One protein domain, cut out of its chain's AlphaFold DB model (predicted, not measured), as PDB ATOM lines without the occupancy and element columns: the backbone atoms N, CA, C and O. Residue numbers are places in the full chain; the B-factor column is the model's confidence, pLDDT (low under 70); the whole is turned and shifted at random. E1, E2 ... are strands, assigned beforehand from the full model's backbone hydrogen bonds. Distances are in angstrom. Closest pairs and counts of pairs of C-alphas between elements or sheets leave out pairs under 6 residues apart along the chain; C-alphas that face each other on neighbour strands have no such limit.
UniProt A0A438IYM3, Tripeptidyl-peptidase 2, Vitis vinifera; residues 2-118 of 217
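This is residues 2 to 118 of the 217 residues of the protein "Tripeptidyl-peptidase 2" of Vitis vinifera (UniProt A0A438IYM3). Little of this model is regular: a twisted three-stranded sheet, E3 E2 E4, with the small pair E1 and E5 near one end of it, makes one part, and a long winding tail without named elements, residues 74 to 118, draws out the length. Residues 90 to 96 and 111 to 118 stick out. The printed part has 117 residues, 31 of them in five named strands, E1 to E5, with no named helix: all strand, both sheets antiparallel. It is only just extended, close to loose, with a radius of gyration of the C-alphas of 20.3 A and spans of 69 by 33 by 30 A.

Start at E1, residues 2 to 4, antiparallel to E5, residues 71 to 73; N 2 and O 73 are 2.7 A apart, within hydrogen-bond range. Next, E2, residues 10 to 18, forms a hairpin with E3, residues 26 to 34, with N 12 and O 32 at 2.8 A. E4, residues 52 to 58, is E2's other antiparallel neighbour, with N 13 and O 57 at 2.8 A. E3 and E5 are apart.

Find C-alpha 2, where E1 begins, at (31.974, -47.165, -6.518). E2 measures 26.7 A, E3 25.6 A and E4 20.0 A. E5 ends at C-alpha 73, (27.203, -46.921, -8.308).

The farthest C-alphas, His 67 and Ser 93, are 69.6 A apart. The printed part has no cut; the links E3 to E4 and E4 to E5 are long. Look at residue 65 for pLDDT under 70.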
ATOM      1  N   ARG A   2      31.265 -45.951  -6.114       94.56
ATOM      2  CA  ARG A   2      31.974 -47.165  -6.518       94.56
ATOM      3  C   ARG A   2      31.983 -47.244  -8.039       94.56
ATOM      4  O   ARG A   2      30.955 -47.030  -8.669       94.56
ATOM      5  N   THR A   3      33.135 -47.553  -8.612       92.94
ATOM      6  CA  THR A   3      33.309 -47.658 -10.062       92.94
ATOM      7  C   THR A   3      33.787 -49.049 -10.449       92.94
ATOM      8  O   THR A   3      34.630 -49.622  -9.751       92.94
ATOM      9  N   SER A   4      33.287 -49.579 -11.561       92.69
ATOM     10  CA  SER A   4      33.654 -50.899 -12.086       92.69
ATOM     11  C   SER A   4      33.494 -50.967 -13.614       92.69
ATOM     12  O   SER A   4      33.019 -50.017 -14.237       92.69
ATOM     13  N   GLY A   5      33.903 -52.086 -14.220       88.25
ATOM     14  CA  GLY A   5      33.665 -52.384 -15.643       88.25
ATOM     15  C   GLY A   5      34.769 -51.937 -16.611       88.25
ATOM     16  O   GLY A   5      34.627 -52.087 -17.823       88.25
ATOM     17  N   PHE A   6      35.894 -51.437 -16.096       88.69
ATOM     18  CA  PHE A   6      37.041 -51.016 -16.904       88.69
ATOM     19  C   PHE A   6      38.360 -51.653 -16.446       88.69
ATOM     20  O   PHE A   6      38.466 -52.158 -15.334       88.69
ATOM     21  N   ASP A   7      39.358 -51.636 -17.322       86.81
ATOM     22  CA  ASP A   7      40.680 -52.268 -17.167       86.81
ATOM     23  C   ASP A   7      41.800 -51.270 -16.820       86.81
ATOM     24  O   ASP A   7      42.819 -51.629 -16.237       86.81
ATOM     25  N   THR A   8      41.600 -49.995 -17.143       87.81
ATOM     26  CA  THR A   8      42.558 -48.904 -16.951       87.81
ATOM     27  C   THR A   8      41.976 -47.844 -16.034       87.81
ATOM     28  O   THR A   8      40.780 -47.570 -16.066       87.81
ATOM     29  N   CYS A   9      42.811 -47.218 -15.205       90.50
ATOM     30  CA  CYS A   9      42.345 -46.182 -14.287       90.50
ATOM     31  C   CYS A   9      41.617 -45.049 -15.027       90.50
ATOM     32  O   CYS A   9      42.151 -44.468 -15.974       90.50
ATOM     33  N   ARG A  10      40.423 -44.684 -14.548       91.62
ATOM     34  CA  ARG A  10      39.607 -43.605 -15.115       91.62
ATOM     35  C   ARG A  10      39.499 -42.439 -14.144       91.62
ATOM     36  O   ARG A  10      39.368 -42.624 -12.936       91.62
ATOM     37  N   ARG A  11      39.578 -41.216 -14.661       94.06
ATOM     38  CA  ARG A  11      39.397 -39.990 -13.884       94.06
ATOM     39  C   ARG A  11      37.952 -39.525 -13.992       94.06
ATOM     40  O   ARG A  11      37.389 -39.512 -15.082       94.06
ATOM     41  N   PHE A  12      37.389 -39.108 -12.870       95.19
ATOM     42  CA  PHE A  12      36.041 -38.575 -12.764       95.19
ATOM     43  C   PHE A  12      36.074 -37.175 -12.169       95.19
ATOM     44  O   PHE A  12      36.916 -36.869 -11.320       95.19
ATOM     45  N   PHE A  13      35.148 -36.349 -12.629       96.19
ATOM     46  CA  PHE A  13      34.787 -35.073 -12.048       96.19
ATOM     47  C   PHE A  13      33.486 -35.265 -11.270       96.19
ATOM     48  O   PHE A  13      32.511 -35.774 -11.823       96.19
ATOM     49  N   VAL A  14      33.500 -34.911  -9.990       96.69
ATOM     50  CA  VAL A  14      32.328 -34.911  -9.115       96.69
ATOM     51  C   VAL A  14      32.077 -33.467  -8.716       96.69
ATOM     52  O   VAL A  14      32.959 -32.839  -8.134       96.69
ATOM     53  N   ASP A  15      30.901 -32.954  -9.045       97.38
ATOM     54  CA  ASP A  15      30.496 -31.574  -8.798       97.38
ATOM     55  C   ASP A  15      29.189 -31.559  -8.017       97.38
ATOM     56  O   ASP A  15      28.287 -32.357  -8.282       97.38
ATOM     57  N   THR A  16      29.100 -30.660  -7.046       97.44
ATOM     58  CA  THR A  16      27.881 -30.420  -6.283       97.44
ATOM     59  C   THR A  16      27.611 -28.934  -6.185       97.44
ATOM     60  O   THR A  16      28.538 -28.135  -6.002       97.44
ATOM     61  N   LEU A  17      26.334 -28.579  -6.287       97.25
ATOM     62  CA  LEU A  17      25.884 -27.196  -6.303       97.25
ATOM     63  C   LEU A  17      24.585 -27.044  -5.508       97.25
ATOM     64  O   LEU A  17      23.617 -27.774  -5.726       97.25
ATOM     65  N   GLN A  18      24.547 -26.048  -4.625       97.31
ATOM     66  CA  GLN A  18      23.314 -25.518  -4.048       97.31
ATOM     67  C   GLN A  18      23.240 -24.011  -4.273       97.31
ATOM     68  O   GLN A  18      24.234 -23.289  -4.151       97.31
ATOM     69  N   ILE A  19      22.043 -23.534  -4.604       96.25
ATOM     70  CA  ILE A  19      21.776 -22.119  -4.847       96.25
ATOM     71  C   ILE A  19      20.963 -21.567  -3.682       96.25
ATOM     72  O   ILE A  19      19.866 -22.053  -3.395       96.25
ATOM     73  N   SER A  20      21.487 -20.511  -3.066       93.06
ATOM     74  CA  SER A  20      20.853 -19.810  -1.950       93.06
ATOM     75  C   SER A  20      20.557 -18.358  -2.357       93.06
ATOM     76  O   SER A  20      21.368 -17.736  -3.050       93.06
ATOM     77  N   PRO A  21      19.393 -17.790  -1.987       91.50
ATOM     78  CA  PRO A  21      19.008 -16.438  -2.378       91.50
ATOM     79  C   PRO A  21      20.042 -15.393  -1.961       91.50
ATOM     80  O   PRO A  21      20.452 -15.358  -0.805       91.50
ATOM     81  N   LEU A  22      20.417 -14.513  -2.896       88.88
ATOM     82  CA  LEU A  22      21.347 -13.393  -2.669       88.88
ATOM     83  C   LEU A  22      22.716 -13.813  -2.103       88.88
ATOM     84  O   LEU A  22      23.426 -13.002  -1.505       88.88
ATOM     85  N   GLN A  23      23.096 -15.072  -2.299       87.62
ATOM     86  CA  GLN A  23      24.379 -15.614  -1.886       87.62
ATOM     87  C   GLN A  23      25.083 -16.243  -3.082       87.62
ATOM     88  O   GLN A  23      24.469 -16.617  -4.082       87.62
ATOM     89  N   ARG A  24      26.409 -16.355  -2.982       87.44
ATOM     90  CA  ARG A  24      27.166 -17.147  -3.949       87.44
ATOM     91  C   ARG A  24      26.763 -18.619  -3.816       87.44
ATOM     92  O   ARG A  24      26.520 -19.053  -2.691       87.44
ATOM     93  N   PRO A  25      26.732 -19.385  -4.919       91.88
ATOM     94  CA  PRO A  25      26.408 -20.800  -4.841       91.88
ATOM     95  C   PRO A  25      27.361 -21.552  -3.907       91.88
ATOM     96  O   PRO A  25      28.576 -21.323  -3.929       91.88
ATOM     97  N   ILE A  26      26.809 -22.463  -3.110       93.06
ATOM     98  CA  ILE A  26      27.586 -23.406  -2.309       93.06
ATOM     99  C   ILE A  26      28.038 -24.492  -3.277       93.06
ATOM    100  O   ILE A  26      27.239 -25.319  -3.714       93.06
ATOM    101  N   LYS A  27      29.312 -24.429  -3.664       95.06
ATOM    102  CA  LYS A  27      29.905 -25.332  -4.642       95.06
ATOM    103  C   LYS A  27      30.983 -26.191  -3.996       95.06
ATOM    104  O   LYS A  27      31.850 -25.672  -3.292       95.06
ATOM    105  N   TRP A  28      30.968 -27.483  -4.295       97.19
ATOM    106  CA  TRP A  28      32.081 -28.383  -4.013       97.19
ATOM    107  C   TRP A  28      32.383 -29.224  -5.247       97.19
ATOM    108  O   TRP A  28      31.481 -29.808  -5.842       97.19
ATOM    109  N   GLU A  29      33.658 -29.277  -5.625       96.31
ATOM    110  CA  GLU A  29      34.130 -30.001  -6.800       96.31
ATOM    111  C   GLU A  29      35.352 -30.857  -6.459       96.31
ATOM    112  O   GLU A  29      36.218 -30.477  -5.659       96.31
ATOM    113  N   ARG A  30      35.442 -32.035  -7.077       96.31
ATOM    114  CA  ARG A  30      36.581 -32.931  -6.911       96.31
ATOM    115  C   ARG A  30      36.858 -33.727  -8.171       96.31
ATOM    116  O   ARG A  30      36.010 -34.437  -8.697       96.31
ATOM    117  N   VAL A  31      38.123 -33.701  -8.574       95.94
ATOM    118  CA  VAL A  31      38.675 -34.647  -9.538       95.94
ATOM    119  C   VAL A  31      39.216 -35.860  -8.781       95.94
ATOM    120  O   VAL A  31      40.043 -35.717  -7.875       95.94
ATOM    121  N   ALA A  32      38.777 -37.061  -9.148       95.25
ATOM    122  CA  ALA A  32      39.227 -38.304  -8.532       95.25
ATOM    123  C   ALA A  32      39.518 -39.385  -9.580       95.25
ATOM    124  O   ALA A  32      38.713 -39.652 -10.465       95.25
ATOM    125  N   THR A  33      40.674 -40.035  -9.460       94.56
ATOM    126  CA  THR A  33      41.038 -41.203 -10.279       94.56
ATOM    127  C   THR A  33      40.587 -42.485  -9.593       94.56
ATOM    128  O   THR A  33      40.816 -42.638  -8.394       94.56
ATOM    129  N   PHE A  34      39.996 -43.413 -10.334       93.31
ATOM    130  CA  PHE A  34      39.549 -44.712  -9.852       93.31
ATOM    131  C   PHE A  34      40.167 -45.835 -10.688       93.31
ATOM    132  O   PHE A  34      40.181 -45.758 -11.914       93.31
ATOM    133  N   SER A  35      40.647 -46.881 -10.023       90.25
ATOM    134  CA  SER A  35      40.830 -48.217 -10.600       90.25
ATOM    135  C   SER A  35      39.513 -49.002 -10.531       90.25
ATOM    136  O   SER A  35      38.571 -48.578  -9.861       90.25
ATOM    137  N   SER A  36      39.419 -50.137 -11.221       88.12
ATOM    138  CA  SER A  36      38.209 -50.968 -11.238       88.12
ATOM    139  C   SER A  36      38.507 -52.363 -10.668       88.12
ATOM    140  O   SER A  36      39.438 -53.006 -11.151       88.12
ATOM    141  N   PRO A  37      37.744 -52.843  -9.662       90.31
ATOM    142  CA  PRO A  37      36.738 -52.118  -8.882       90.31
ATOM    143  C   PRO A  37      37.378 -51.241  -7.790       90.31
ATOM    144  O   PRO A  37      38.353 -51.626  -7.147       90.31
ATOM    145  N   THR A  38      36.834 -50.051  -7.529       94.38
ATOM    146  CA  THR A  38      37.260 -49.216  -6.387       94.38
ATOM    147  C   THR A  38      36.116 -48.338  -5.898       94.38
ATOM    148  O   THR A  38      35.312 -47.851  -6.692       94.38
ATOM    149  N   ALA A  39      36.051 -48.117  -4.584       95.06
ATOM    150  CA  ALA A  39      35.110 -47.201  -3.953       95.06
ATOM    151  C   ALA A  39      35.843 -46.035  -3.281       95.06
ATOM    152  O   ALA A  39      36.914 -46.207  -2.702       95.06
ATOM    153  N   LYS A  40      35.253 -44.841  -3.369       96.25
ATOM    154  CA  LYS A  40      35.701 -43.632  -2.674       96.25
ATOM    155  C   LYS A  40      34.510 -42.896  -2.078       96.25
ATOM    156  O   LYS A  40      33.433 -42.834  -2.685       96.25
ATOM    157  N   ASN A  41      34.753 -42.313  -0.911       96.38
ATOM    158  CA  ASN A  41      33.796 -41.493  -0.184       96.38
ATOM    159  C   ASN A  41      34.222 -40.032  -0.258       96.38
ATOM    160  O   ASN A  41      35.412 -39.715  -0.233       96.38
ATOM    161  N   PHE A  42      33.227 -39.161  -0.356       95.88
ATOM    162  CA  PHE A  42      33.401 -37.723  -0.400       95.88
ATOM    163  C   PHE A  42      32.453 -37.097   0.614       95.88
ATOM    164  O   PHE A  42      31.344 -37.590   0.808       95.88
ATOM    165  N   THR A  43      32.900 -36.021   1.247       95.12
ATOM    166  CA  THR A  43      32.117 -35.285   2.236       95.12
ATOM    167  C   THR A  43      32.238 -33.808   1.917       95.12
ATOM    168  O   THR A  43      33.336 -33.310   1.660       95.12
ATOM    169  N   PHE A  44      31.104 -33.124   1.911       94.75
ATOM    170  CA  PHE A  44      30.984 -31.712   1.584       94.75
ATOM    171  C   PHE A  44      29.817 -31.110   2.370       94.75
ATOM    172  O   PHE A  44      28.933 -31.831   2.834       94.75
ATOM    173  N   ALA A  45      29.859 -29.795   2.579       92.62
ATOM    174  CA  ALA A  45      28.822 -29.082   3.315       92.62
ATOM    175  C   ALA A  45      27.552 -28.942   2.467       92.62
ATOM    176  O   ALA A  45      27.645 -28.733   1.257       92.62
ATOM    177  N   VAL A  46      26.390 -29.019   3.115       93.31
ATOM    178  CA  VAL A  46      25.078 -28.816   2.490       93.31
ATOM    179  C   VAL A  46      24.190 -27.931   3.365       93.31
ATOM    180  O   VAL A  46      24.288 -27.966   4.591       93.31
ATOM    181  N   GLU A  47      23.311 -27.154   2.742       92.69
ATOM    182  CA  GLU A  47      22.256 -26.379   3.398       92.69
ATOM    183  C   GLU A  47      20.927 -27.150   3.332       92.69
ATOM    184  O   GLU A  47      20.510 -27.617   2.266       92.69
ATOM    185  N   GLY A  48      20.259 -27.297   4.479       90.69
ATOM    186  CA  GLY A  48      18.953 -27.951   4.572       90.69
ATOM    187  C   GLY A  48      17.835 -27.130   3.922       90.69
ATOM    188  O   GLY A  48      17.898 -25.906   3.856       90.69
ATOM    189  N   GLY A  49      16.784 -27.802   3.444       91.19
ATOM    190  CA  GLY A  49      15.629 -27.135   2.826       91.19
ATOM    191  C   GLY A  49      15.885 -26.576   1.420       91.19
ATOM    192  O   GLY A  49      15.045 -25.845   0.897       91.19
ATOM    193  N   ARG A  50      17.019 -26.920   0.795       92.50
ATOM    194  CA  ARG A  50      17.351 -26.550  -0.586       92.50
ATOM    195  C   ARG A  50      17.658 -27.771  -1.440       92.50
ATOM    196  O   ARG A  50      18.202 -28.759  -0.955       92.50
ATOM    197  N   THR A  51      17.358 -27.671  -2.731       95.62
ATOM    198  CA  THR A  51      17.762 -28.678  -3.718       95.62
ATOM    199  C   THR A  51      19.277 -28.662  -3.898       95.62
ATOM    200  O   THR A  51      19.890 -27.595  -3.943       95.62
ATOM    201  N   MET A  52      19.865 -29.851  -4.014       95.94
ATOM    202  CA  MET A  52      21.272 -30.060  -4.338       95.94
ATOM    203  C   MET A  52      21.386 -30.751  -5.693       95.94
ATOM    204  O   MET A  52      20.745 -31.776  -5.923       95.94
ATOM    205  N   GLU A  53      22.226 -30.206  -6.565       97.38
ATOM    206  CA  GLU A  53      22.664 -30.873  -7.787       97.38
ATOM    207  C   GLU A  53      23.915 -31.711  -7.494       97.38
ATOM    208  O   GLU A  53      24.818 -31.246  -6.799       97.38
ATOM    209  N   LEU A  54      23.968 -32.939  -8.022       96.56
ATOM    210  CA  LEU A  54      25.156 -33.793  -8.044       96.56
ATOM    211  C   LEU A  54      25.421 -34.210  -9.492       96.56
ATOM    212  O   LEU A  54      24.647 -34.978 -10.066       96.56
ATOM    213  N   ALA A  55      26.535 -33.755 -10.054       96.62
ATOM    214  CA  ALA A  55      26.996 -34.153 -11.374       96.62
ATOM    215  C   ALA A  55      28.239 -35.042 -11.255       96.62
ATOM    216  O   ALA A  55      29.223 -34.695 -10.601       96.62
ATOM    217  N   ILE A  56      28.200 -36.203 -11.908       95.56
ATOM    218  CA  ILE A  56      29.333 -37.125 -12.004       95.56
ATOM    219  C   ILE A  56      29.639 -37.320 -13.482       95.56
ATOM    220  O   ILE A  56      28.805 -37.821 -14.233       95.56
ATOM    221  N   ALA A  57      30.845 -36.949 -13.894       94.38
ATOM    222  CA  ALA A  57      31.290 -37.081 -15.273       94.38
ATOM    223  C   ALA A  57      32.631 -37.811 -15.341       94.38
ATOM    224  O   ALA A  57      33.543 -37.543 -14.561       94.38
ATOM    225  N   GLN A  58      32.782 -38.723 -16.300       91.94
ATOM    226  CA  GLN A  58      34.091 -39.270 -16.642       91.94
ATOM    227  C   GLN A  58      34.874 -38.239 -17.462       91.94
ATOM    228  O   GLN A  58      34.341 -37.624 -18.384       91.94
ATOM    229  N   PHE A  59      36.154 -38.060 -17.149       92.06
ATOM    230  CA  PHE A  59      37.029 -37.183 -17.915       92.06
ATOM    231  C   PHE A  59      37.273 -37.771 -19.310       92.06
ATOM    232  O   PHE A  59      37.656 -38.934 -19.425       92.06
ATOM    233  N   TRP A  60      37.094 -36.967 -20.360       85.19
ATOM    234  CA  TRP A  60      37.046 -37.429 -21.755       85.19
ATOM    235  C   TRP A  60      38.275 -38.236 -22.202       85.19
ATOM    236  O   TRP A  60      38.136 -39.195 -22.953       85.19
ATOM    237  N   SER A  61      39.477 -37.882 -21.730       84.31
ATOM    238  CA  SER A  61      40.715 -38.579 -22.103       84.31
ATOM    239  C   SER A  61      41.014 -39.813 -21.244       84.31
ATOM    240  O   SER A  61      42.007 -40.503 -21.464       84.31
ATOM    241  N   SER A  62      40.180 -40.104 -20.243       82.56
ATOM    242  CA  SER A  62      40.320 -41.307 -19.428       82.56
ATOM    243  C   SER A  62      39.723 -42.513 -20.141       82.56
ATOM    244  O   SER A  62      38.555 -42.482 -20.520       82.56
ATOM    245  N   GLY A  63      40.502 -43.589 -20.266       73.56
ATOM    246  CA  GLY A  63      40.061 -44.826 -20.915       73.56
ATOM    247  C   GLY A  63      40.230 -44.842 -22.439       73.56
ATOM    248  O   GLY A  63      39.609 -45.670 -23.096       73.56
ATOM    249  N   ILE A  64      41.064 -43.963 -23.012       71.44
ATOM    250  CA  ILE A  64      41.473 -44.063 -24.424       71.44
ATOM    251  C   ILE A  64      42.116 -45.442 -24.647       71.44
ATOM    252  O   ILE A  64      43.091 -45.783 -23.983       71.44
ATOM    253  N   GLY A  65      41.551 -46.235 -25.562       68.56
ATOM    254  CA  GLY A  65      41.991 -47.609 -25.849       68.56
ATOM    255  C   GLY A  65      41.343 -48.696 -24.983       68.56
ATOM    256  O   GLY A  65      41.641 -49.870 -25.167       68.56
ATOM    257  N   SER A  66      40.440 -48.328 -24.069       70.50
ATOM    258  CA  SER A  66      39.671 -49.258 -23.239       70.50
ATOM    259  C   SER A  66      38.225 -49.328 -23.724       70.50
ATOM    260  O   SER A  66      37.496 -48.338 -23.683       70.50
ATOM    261  N   HIS A  67      37.785 -50.510 -24.152       71.88
ATOM    262  CA  HIS A  67      36.412 -50.743 -24.624       71.88
ATOM    263  C   HIS A  67      35.439 -51.140 -23.499       71.88
ATOM    264  O   HIS A  67      34.264 -51.390 -23.759       71.88
ATOM    265  N   GLY A  68      35.912 -51.200 -22.248       76.44
ATOM    266  CA  GLY A  68      35.082 -51.544 -21.094       76.44
ATOM    267  C   GLY A  68      34.038 -50.467 -20.784       76.44
ATOM    268  O   GLY A  68      34.349 -49.267 -20.771       76.44
ATOM    269  N   ALA A  69      32.801 -50.886 -20.516       83.75
ATOM    270  CA  ALA A  69      31.741 -49.991 -20.064       83.75
ATOM    271  C   ALA A  69      32.045 -49.477 -18.647       83.75
ATOM    272  O   ALA A  69      32.342 -50.258 -17.746       83.75
ATOM    273  N   THR A  70      31.963 -48.162 -18.427       89.06
ATOM    274  CA  THR A  70      32.044 -47.612 -17.067       89.06
ATOM    275  C   THR A  70      30.718 -47.813 -16.359       89.06
ATOM    276  O   THR A  70      29.718 -47.230 -16.767       89.06
ATOM    277  N   ASN A  71      30.749 -48.517 -15.233       92.44
ATOM    278  CA  ASN A  71      29.639 -48.566 -14.292       92.44
ATOM    279  C   ASN A  71      29.972 -47.710 -13.068       92.44
ATOM    280  O   ASN A  71      31.070 -47.812 -12.509       92.44
ATOM    281  N   VAL A  72      29.027 -46.863 -12.658       93.50
ATOM    282  CA  VAL A  72      29.131 -46.030 -11.457       93.50
ATOM    283  C   VAL A  72      27.926 -46.290 -10.569       93.50
ATOM    284  O   VAL A  72      26.808 -45.935 -10.925       93.50
ATOM    285  N   ASP A  73      28.186 -46.822  -9.381       95.62
ATOM    286  CA  ASP A  73      27.203 -46.921  -8.308       95.62
ATOM    287  C   ASP A  73      27.505 -45.852  -7.256       95.62
ATOM    288  O   ASP A  73      28.662 -45.630  -6.876       95.62
ATOM    289  N   PHE A  74      26.488 -45.192  -6.720       95.12
ATOM    290  CA  PHE A  74      26.684 -44.249  -5.627       95.12
ATOM    291  C   PHE A  74      25.515 -44.259  -4.652       95.12
ATOM    292  O   PHE A  74      24.404 -44.660  -4.977       95.12
ATOM    293  N   GLU A  75      25.816 -43.807  -3.444       96.00
ATOM    294  CA  GLU A  75      24.885 -43.629  -2.345       96.00
ATOM    295  C   GLU A  75      25.159 -42.245  -1.755       96.00
ATOM    296  O   GLU A  75      26.319 -41.818  -1.679       96.00
ATOM    297  N   ILE A  76      24.092 -41.544  -1.385       94.56
ATOM    298  CA  ILE A  76      24.151 -40.239  -0.732       94.56
ATOM    299  C   ILE A  76      23.538 -40.413   0.649       94.56
ATOM    300  O   ILE A  76      22.395 -40.847   0.768       94.56
ATOM    301  N   VAL A  77      24.295 -40.047   1.680       94.75
ATOM    302  CA  VAL A  77      23.838 -40.076   3.070       94.75
ATOM    303  C   VAL A  77      23.960 -38.669   3.635       94.75
ATOM    304  O   VAL A  77      25.029 -38.059   3.572       94.75
ATOM    305  N   PHE A  78      22.857 -38.142   4.161       93.69
ATOM    306  CA  PHE A  78      22.833 -36.830   4.795       93.69
ATOM    307  C   PHE A  78      23.083 -36.971   6.292       93.69
ATOM    308  O   PHE A  78      22.318 -37.622   6.998       93.69
ATOM    309  N   HIS A  79      24.136 -36.309   6.761       93.00
ATOM    310  CA  HIS A  79      24.491 -36.192   8.170       93.00
ATOM    311  C   HIS A  79      24.337 -34.736   8.597       93.00
ATOM    312  O   HIS A  79      24.644 -33.825   7.825       93.00
ATOM    313  N   GLY A  80      23.882 -34.493   9.823       91.69
ATOM    314  CA  GLY A  80      23.739 -33.123  10.302       91.69
ATOM    315  C   GLY A  80      23.218 -33.016  11.724       91.69
ATOM    316  O   GLY A  80      22.299 -33.725  12.131       91.69
ATOM    317  N   ILE A  81      23.791 -32.068  12.461       92.19
ATOM    318  CA  ILE A  81      23.316 -31.640  13.773       92.19
ATOM    319  C   ILE A  81      22.858 -30.193  13.622       92.19
ATOM    320  O   ILE A  81      23.665 -29.308  13.352       92.19
ATOM    321  N   ASN A  82      21.559 -29.961  13.777       90.19
ATOM    322  CA  ASN A  82      20.981 -28.627  13.766       90.19
ATOM    323  C   ASN A  82      21.164 -27.968  15.138       90.19
ATOM    324  O   ASN A  82      20.947 -28.617  16.163       90.19
ATOM    325  N   ILE A  83      21.525 -26.691  15.163       91.19
ATOM    326  CA  ILE A  83      21.736 -25.916  16.389       91.19
ATOM    327  C   ILE A  83      20.787 -24.721  16.425       91.19
ATOM    328  O   ILE A  83      20.478 -24.126  15.399       91.19
ATOM    329  N   ASN A  84      20.309 -24.360  17.614       89.69
ATOM    330  CA  ASN A  84      19.405 -23.216  17.791       89.69
ATOM    331  C   ASN A  84      20.079 -21.843  17.588       89.69
ATOM    332  O   ASN A  84      19.378 -20.841  17.463       89.69
ATOM    333  N   LYS A  85      21.416 -21.789  17.594       84.12
ATOM    334  CA  LYS A  85      22.222 -20.576  17.424       84.12
ATOM    335  C   LYS A  85      23.393 -20.861  16.495       84.12
ATOM    336  O   LYS A  85      24.240 -21.680  16.832       84.12
ATOM    337  N   GLU A  86      23.441 -20.173  15.358       79.06
ATOM    338  CA  GLU A  86      24.518 -20.316  14.367       79.06
ATOM    339  C   GLU A  86      25.819 -19.633  14.811       79.06
ATOM    340  O   GLU A  86      26.909 -20.123  14.524       79.06
ATOM    341  N   GLU A  87      25.710 -18.529  15.557       82.62
ATOM    342  CA  GLU A  87      26.850 -17.786  16.089       82.62
ATOM    343  C   GLU A  87      26.905 -17.870  17.618       82.62
ATOM    344  O   GLU A  87      25.901 -17.710  18.318       82.62
ATOM    345  N   VAL A  88      28.112 -18.105  18.139       83.00
ATOM    346  CA  VAL A  88      28.403 -18.136  19.574       83.00
ATOM    347  C   VAL A  88      29.315 -16.961  19.896       83.00
ATOM    348  O   VAL A  88      30.471 -16.931  19.476       83.00
ATOM    349  N   VAL A  89      28.790 -15.998  20.648       85.81
ATOM    350  CA  VAL A  89      29.538 -14.830  21.120       85.81
ATOM    351  C   VAL A  89      29.770 -14.995  22.612       85.81
ATOM    352  O   VAL A  89      28.820 -15.076  23.372       85.81
ATOM    353  N   LEU A  90      31.027 -15.083  23.037       83.88
ATOM    354  CA  LEU A  90      31.366 -15.170  24.455       83.88
ATOM    355  C   LEU A  90      31.770 -13.781  24.946       83.88
ATOM    356  O   LEU A  90      32.886 -13.337  24.676       83.88
ATOM    357  N   ASP A  91      30.863 -13.103  25.644       84.75
ATOM    358  CA  ASP A  91      31.159 -11.869  26.370       84.75
ATOM    359  C   ASP A  91      31.456 -12.211  27.837       84.75
ATOM    360  O   ASP A  91      30.695 -12.925  28.490       84.75
ATOM    361  N   GLY A  92      32.578 -11.715  28.361       83.44
ATOM    362  CA  GLY A  92      33.001 -11.975  29.739       83.44
ATOM    363  C   GLY A  92      32.076 -11.384  30.808       83.44
ATOM    364  O   GLY A  92      32.200 -11.748  31.975       83.44
ATOM    365  N   SER A  93      31.171 -10.479  30.428       87.75
ATOM    366  CA  SER A  93      30.173  -9.865  31.307       87.75
ATOM    367  C   SER A  93      28.778 -10.492  31.202       87.75
ATOM    368  O   SER A  93      27.899 -10.157  31.998       87.75
ATOM    369  N   GLU A  94      28.568 -11.421  30.264       86.94
ATOM    370  CA  GLU A  94      27.271 -12.053  30.028       86.94
ATOM    371  C   GLU A  94      27.152 -13.443  30.670       86.94
ATOM    372  O   GLU A  94      28.128 -14.119  31.002       86.94
ATOM    373  N   ALA A  95      25.906 -13.882  30.860       85.19
ATOM    374  CA  ALA A  95      25.607 -15.214  31.368       85.19
ATOM    375  C   ALA A  95      25.995 -16.312  30.352       85.19
ATOM    376  O   ALA A  95      26.004 -16.063  29.144       85.19
ATOM    377  N   PRO A  96      26.245 -17.558  30.807       85.06
ATOM    378  CA  PRO A  96      26.560 -18.667  29.914       85.06
ATOM    379  C   PRO A  96      25.508 -18.860  28.817       85.06
ATOM    380  O   PRO A  96      24.307 -18.953  29.082       85.06
ATOM    381  N   ILE A  97      25.969 -18.984  27.573       86.75
ATOM    382  CA  ILE A  97      25.094 -19.220  26.427       86.75
ATOM    383  C   ILE A  97      24.788 -20.709  26.307       86.75
ATOM    384  O   ILE A  97      25.669 -21.532  26.067       86.75
ATOM    385  N   ARG A  98      23.502 -21.052  26.410       88.56
ATOM    386  CA  ARG A  98      22.996 -22.392  26.108       88.56
ATOM    387  C   ARG A  98      22.833 -22.588  24.598       88.56
ATOM    388  O   ARG A  98      22.215 -21.756  23.929       88.56
ATOM    389  N   ILE A  99      23.332 -23.717  24.100       90.50
ATOM    390  CA  ILE A  99      23.189 -24.172  22.712       90.50
ATOM    391  C   ILE A  99      22.411 -25.485  22.732       90.50
ATOM    392  O   ILE A  99      22.821 -26.439  23.390       90.50
ATOM    393  N   ASP A 100      21.290 -25.531  22.018       92.81
ATOM    394  CA  ASP A 100      20.491 -26.744  21.864       92.81
ATOM    395  C   ASP A 100      20.815 -27.379  20.510       92.81
ATOM    396  O   ASP A 100      20.596 -26.765  19.464       92.81
ATOM    397  N   ALA A 101      21.321 -28.611  20.539       92.88
ATOM    398  CA  ALA A 101      21.684 -29.391  19.362       92.88
ATOM    399  C   ALA A 101      20.661 -30.512  19.112       92.88
ATOM    400  O   ALA A 101      20.242 -31.198  20.045       92.88
ATOM    401  N   LYS A 102      20.257 -30.710  17.854       93.06
ATOM    402  CA  LYS A 102      19.265 -31.708  17.429       93.06
ATOM    403  C   LYS A 102      19.733 -32.428  16.166       93.06
ATOM    404  O   LYS A 102      19.956 -31.789  15.143       93.06
ATOM    405  N   ALA A 103      19.819 -33.752  16.210       93.25
ATOM    406  CA  ALA A 103      20.073 -34.580  15.033       93.25
ATOM    407  C   ALA A 103      18.736 -35.134  14.513       93.25
ATOM    408  O   ALA A 103      18.168 -36.049  15.101       93.25
ATOM    409  N   LEU A 104      18.183 -34.510  13.467       88.12
ATOM    410  CA  LEU A 104      16.842 -34.844  12.955       88.12
ATOM    411  C   LEU A 104      16.844 -35.982  11.924       88.12
ATOM    412  O   LEU A 104      15.800 -36.578  11.685       88.12
ATOM    413  N   LEU A 105      17.989 -36.248  11.294       88.81
ATOM    414  CA  LEU A 105      18.102 -37.187  10.173       88.81
ATOM    415  C   LEU A 105      18.495 -38.597  10.630       88.81
ATOM    416  O   LEU A 105      17.981 -39.588  10.118       88.81
ATOM    417  N   SER A 106      19.408 -38.681  11.594       91.38
ATOM    418  CA  SER A 106      20.046 -39.915  12.050       91.38
ATOM    419  C   SER A 106      20.629 -39.721  13.449       91.38
ATOM    420  O   SER A 106      20.776 -38.598  13.932       91.38
ATOM    421  N   SER A 107      20.975 -40.825  14.113       93.50
ATOM    422  CA  SER A 107      21.758 -40.768  15.349       93.50
ATOM    423  C   SER A 107      23.183 -40.309  15.033       93.50
ATOM    424  O   SER A 107      23.892 -40.985  14.293       93.50
ATOM    425  N   GLU A 108      23.614 -39.199  15.631       94.88
ATOM    426  CA  GLU A 108      24.922 -38.579  15.389       94.88
ATOM    427  C   GLU A 108      25.744 -38.466  16.677       94.88
ATOM    428  O   GLU A 108      25.205 -38.255  17.768       94.88
ATOM    429  N   LYS A 109      27.073 -38.564  16.560       93.38
ATOM    430  CA  LYS A 109      27.986 -38.337  17.688       93.38
ATOM    431  C   LYS A 109      28.346 -36.854  17.774       93.38
ATOM    432  O   LYS A 109      29.074 -36.339  16.930       93.38
ATOM    433  N   LEU A 110      27.899 -36.189  18.836       91.75
ATOM    434  CA  LEU A 110      28.234 -34.791  19.109       91.75
ATOM    435  C   LEU A 110      29.537 -34.687  19.923       91.75
ATOM    436  O   LEU A 110      29.609 -35.166  21.052       91.75
ATOM    437  N   ALA A 111      30.557 -34.041  19.356       92.88
ATOM    438  CA  ALA A 111      31.829 -33.746  20.019       92.88
ATOM    439  C   ALA A 111      32.296 -32.321  19.649       92.88
ATOM    440  O   ALA A 111      33.088 -32.163  18.718       92.88
ATOM    441  N   PRO A 112      31.763 -31.271  20.305       89.38
ATOM    442  CA  PRO A 112      32.090 -29.892  19.969       89.38
ATOM    443  C   PRO A 112      33.537 -29.570  20.357       89.38
ATOM    444  O   PRO A 112      34.002 -29.943  21.433       89.38
ATOM    445  N   ALA A 113      34.232 -28.836  19.493       91.00
ATOM    446  CA  ALA A 113      35.566 -28.311  19.750       91.00
ATOM    447  C   ALA A 113      35.609 -26.835  19.346       91.00
ATOM    448  O   ALA A 113      35.133 -26.470  18.271       91.00
ATOM    449  N   ALA A 114      36.185 -25.991  20.200       87.88
ATOM    450  CA  ALA A 114      36.370 -24.569  19.942       87.88
ATOM    451  C   ALA A 114      37.832 -24.195  20.195       87.88
ATOM    452  O   ALA A 114      38.406 -24.572  21.215       87.88
ATOM    453  N   VAL A 115      38.437 -23.462  19.259       91.38
ATOM    454  CA  VAL A 115      39.832 -23.015  19.344       91.38
ATOM    455  C   VAL A 115      39.891 -21.534  18.989       91.38
ATOM    456  O   VAL A 115      39.470 -21.134  17.906       91.38
ATOM    457  N   LEU A 116      40.444 -20.724  19.893       89.19
ATOM    458  CA  LEU A 116      40.712 -19.304  19.664       89.19
ATOM    459  C   LEU A 116      42.171 -19.134  19.234       89.19
ATOM    460  O   LEU A 116      43.061 -19.011  20.067       89.19
ATOM    461  N   ASN A 117      42.424 -19.163  17.924       89.75
ATOM    462  CA  ASN A 117      43.775 -19.054  17.353       89.75
ATOM    463  C   ASN A 117      44.019 -17.764  16.558       89.75
ATOM    464  O   ASN A 117      45.120 -17.553  16.056       89.75
ATOM    465  N   LYS A 118      42.999 -16.917  16.394       87.50
ATOM    466  CA  LYS A 118      43.074 -15.684  15.606       87.50
ATOM    467  C   LYS A 118      42.461 -14.534  16.380       87.50
ATOM    468  O   LYS A 118      41.391 -14.675  16.965       87.50
TER     469      LYS A 118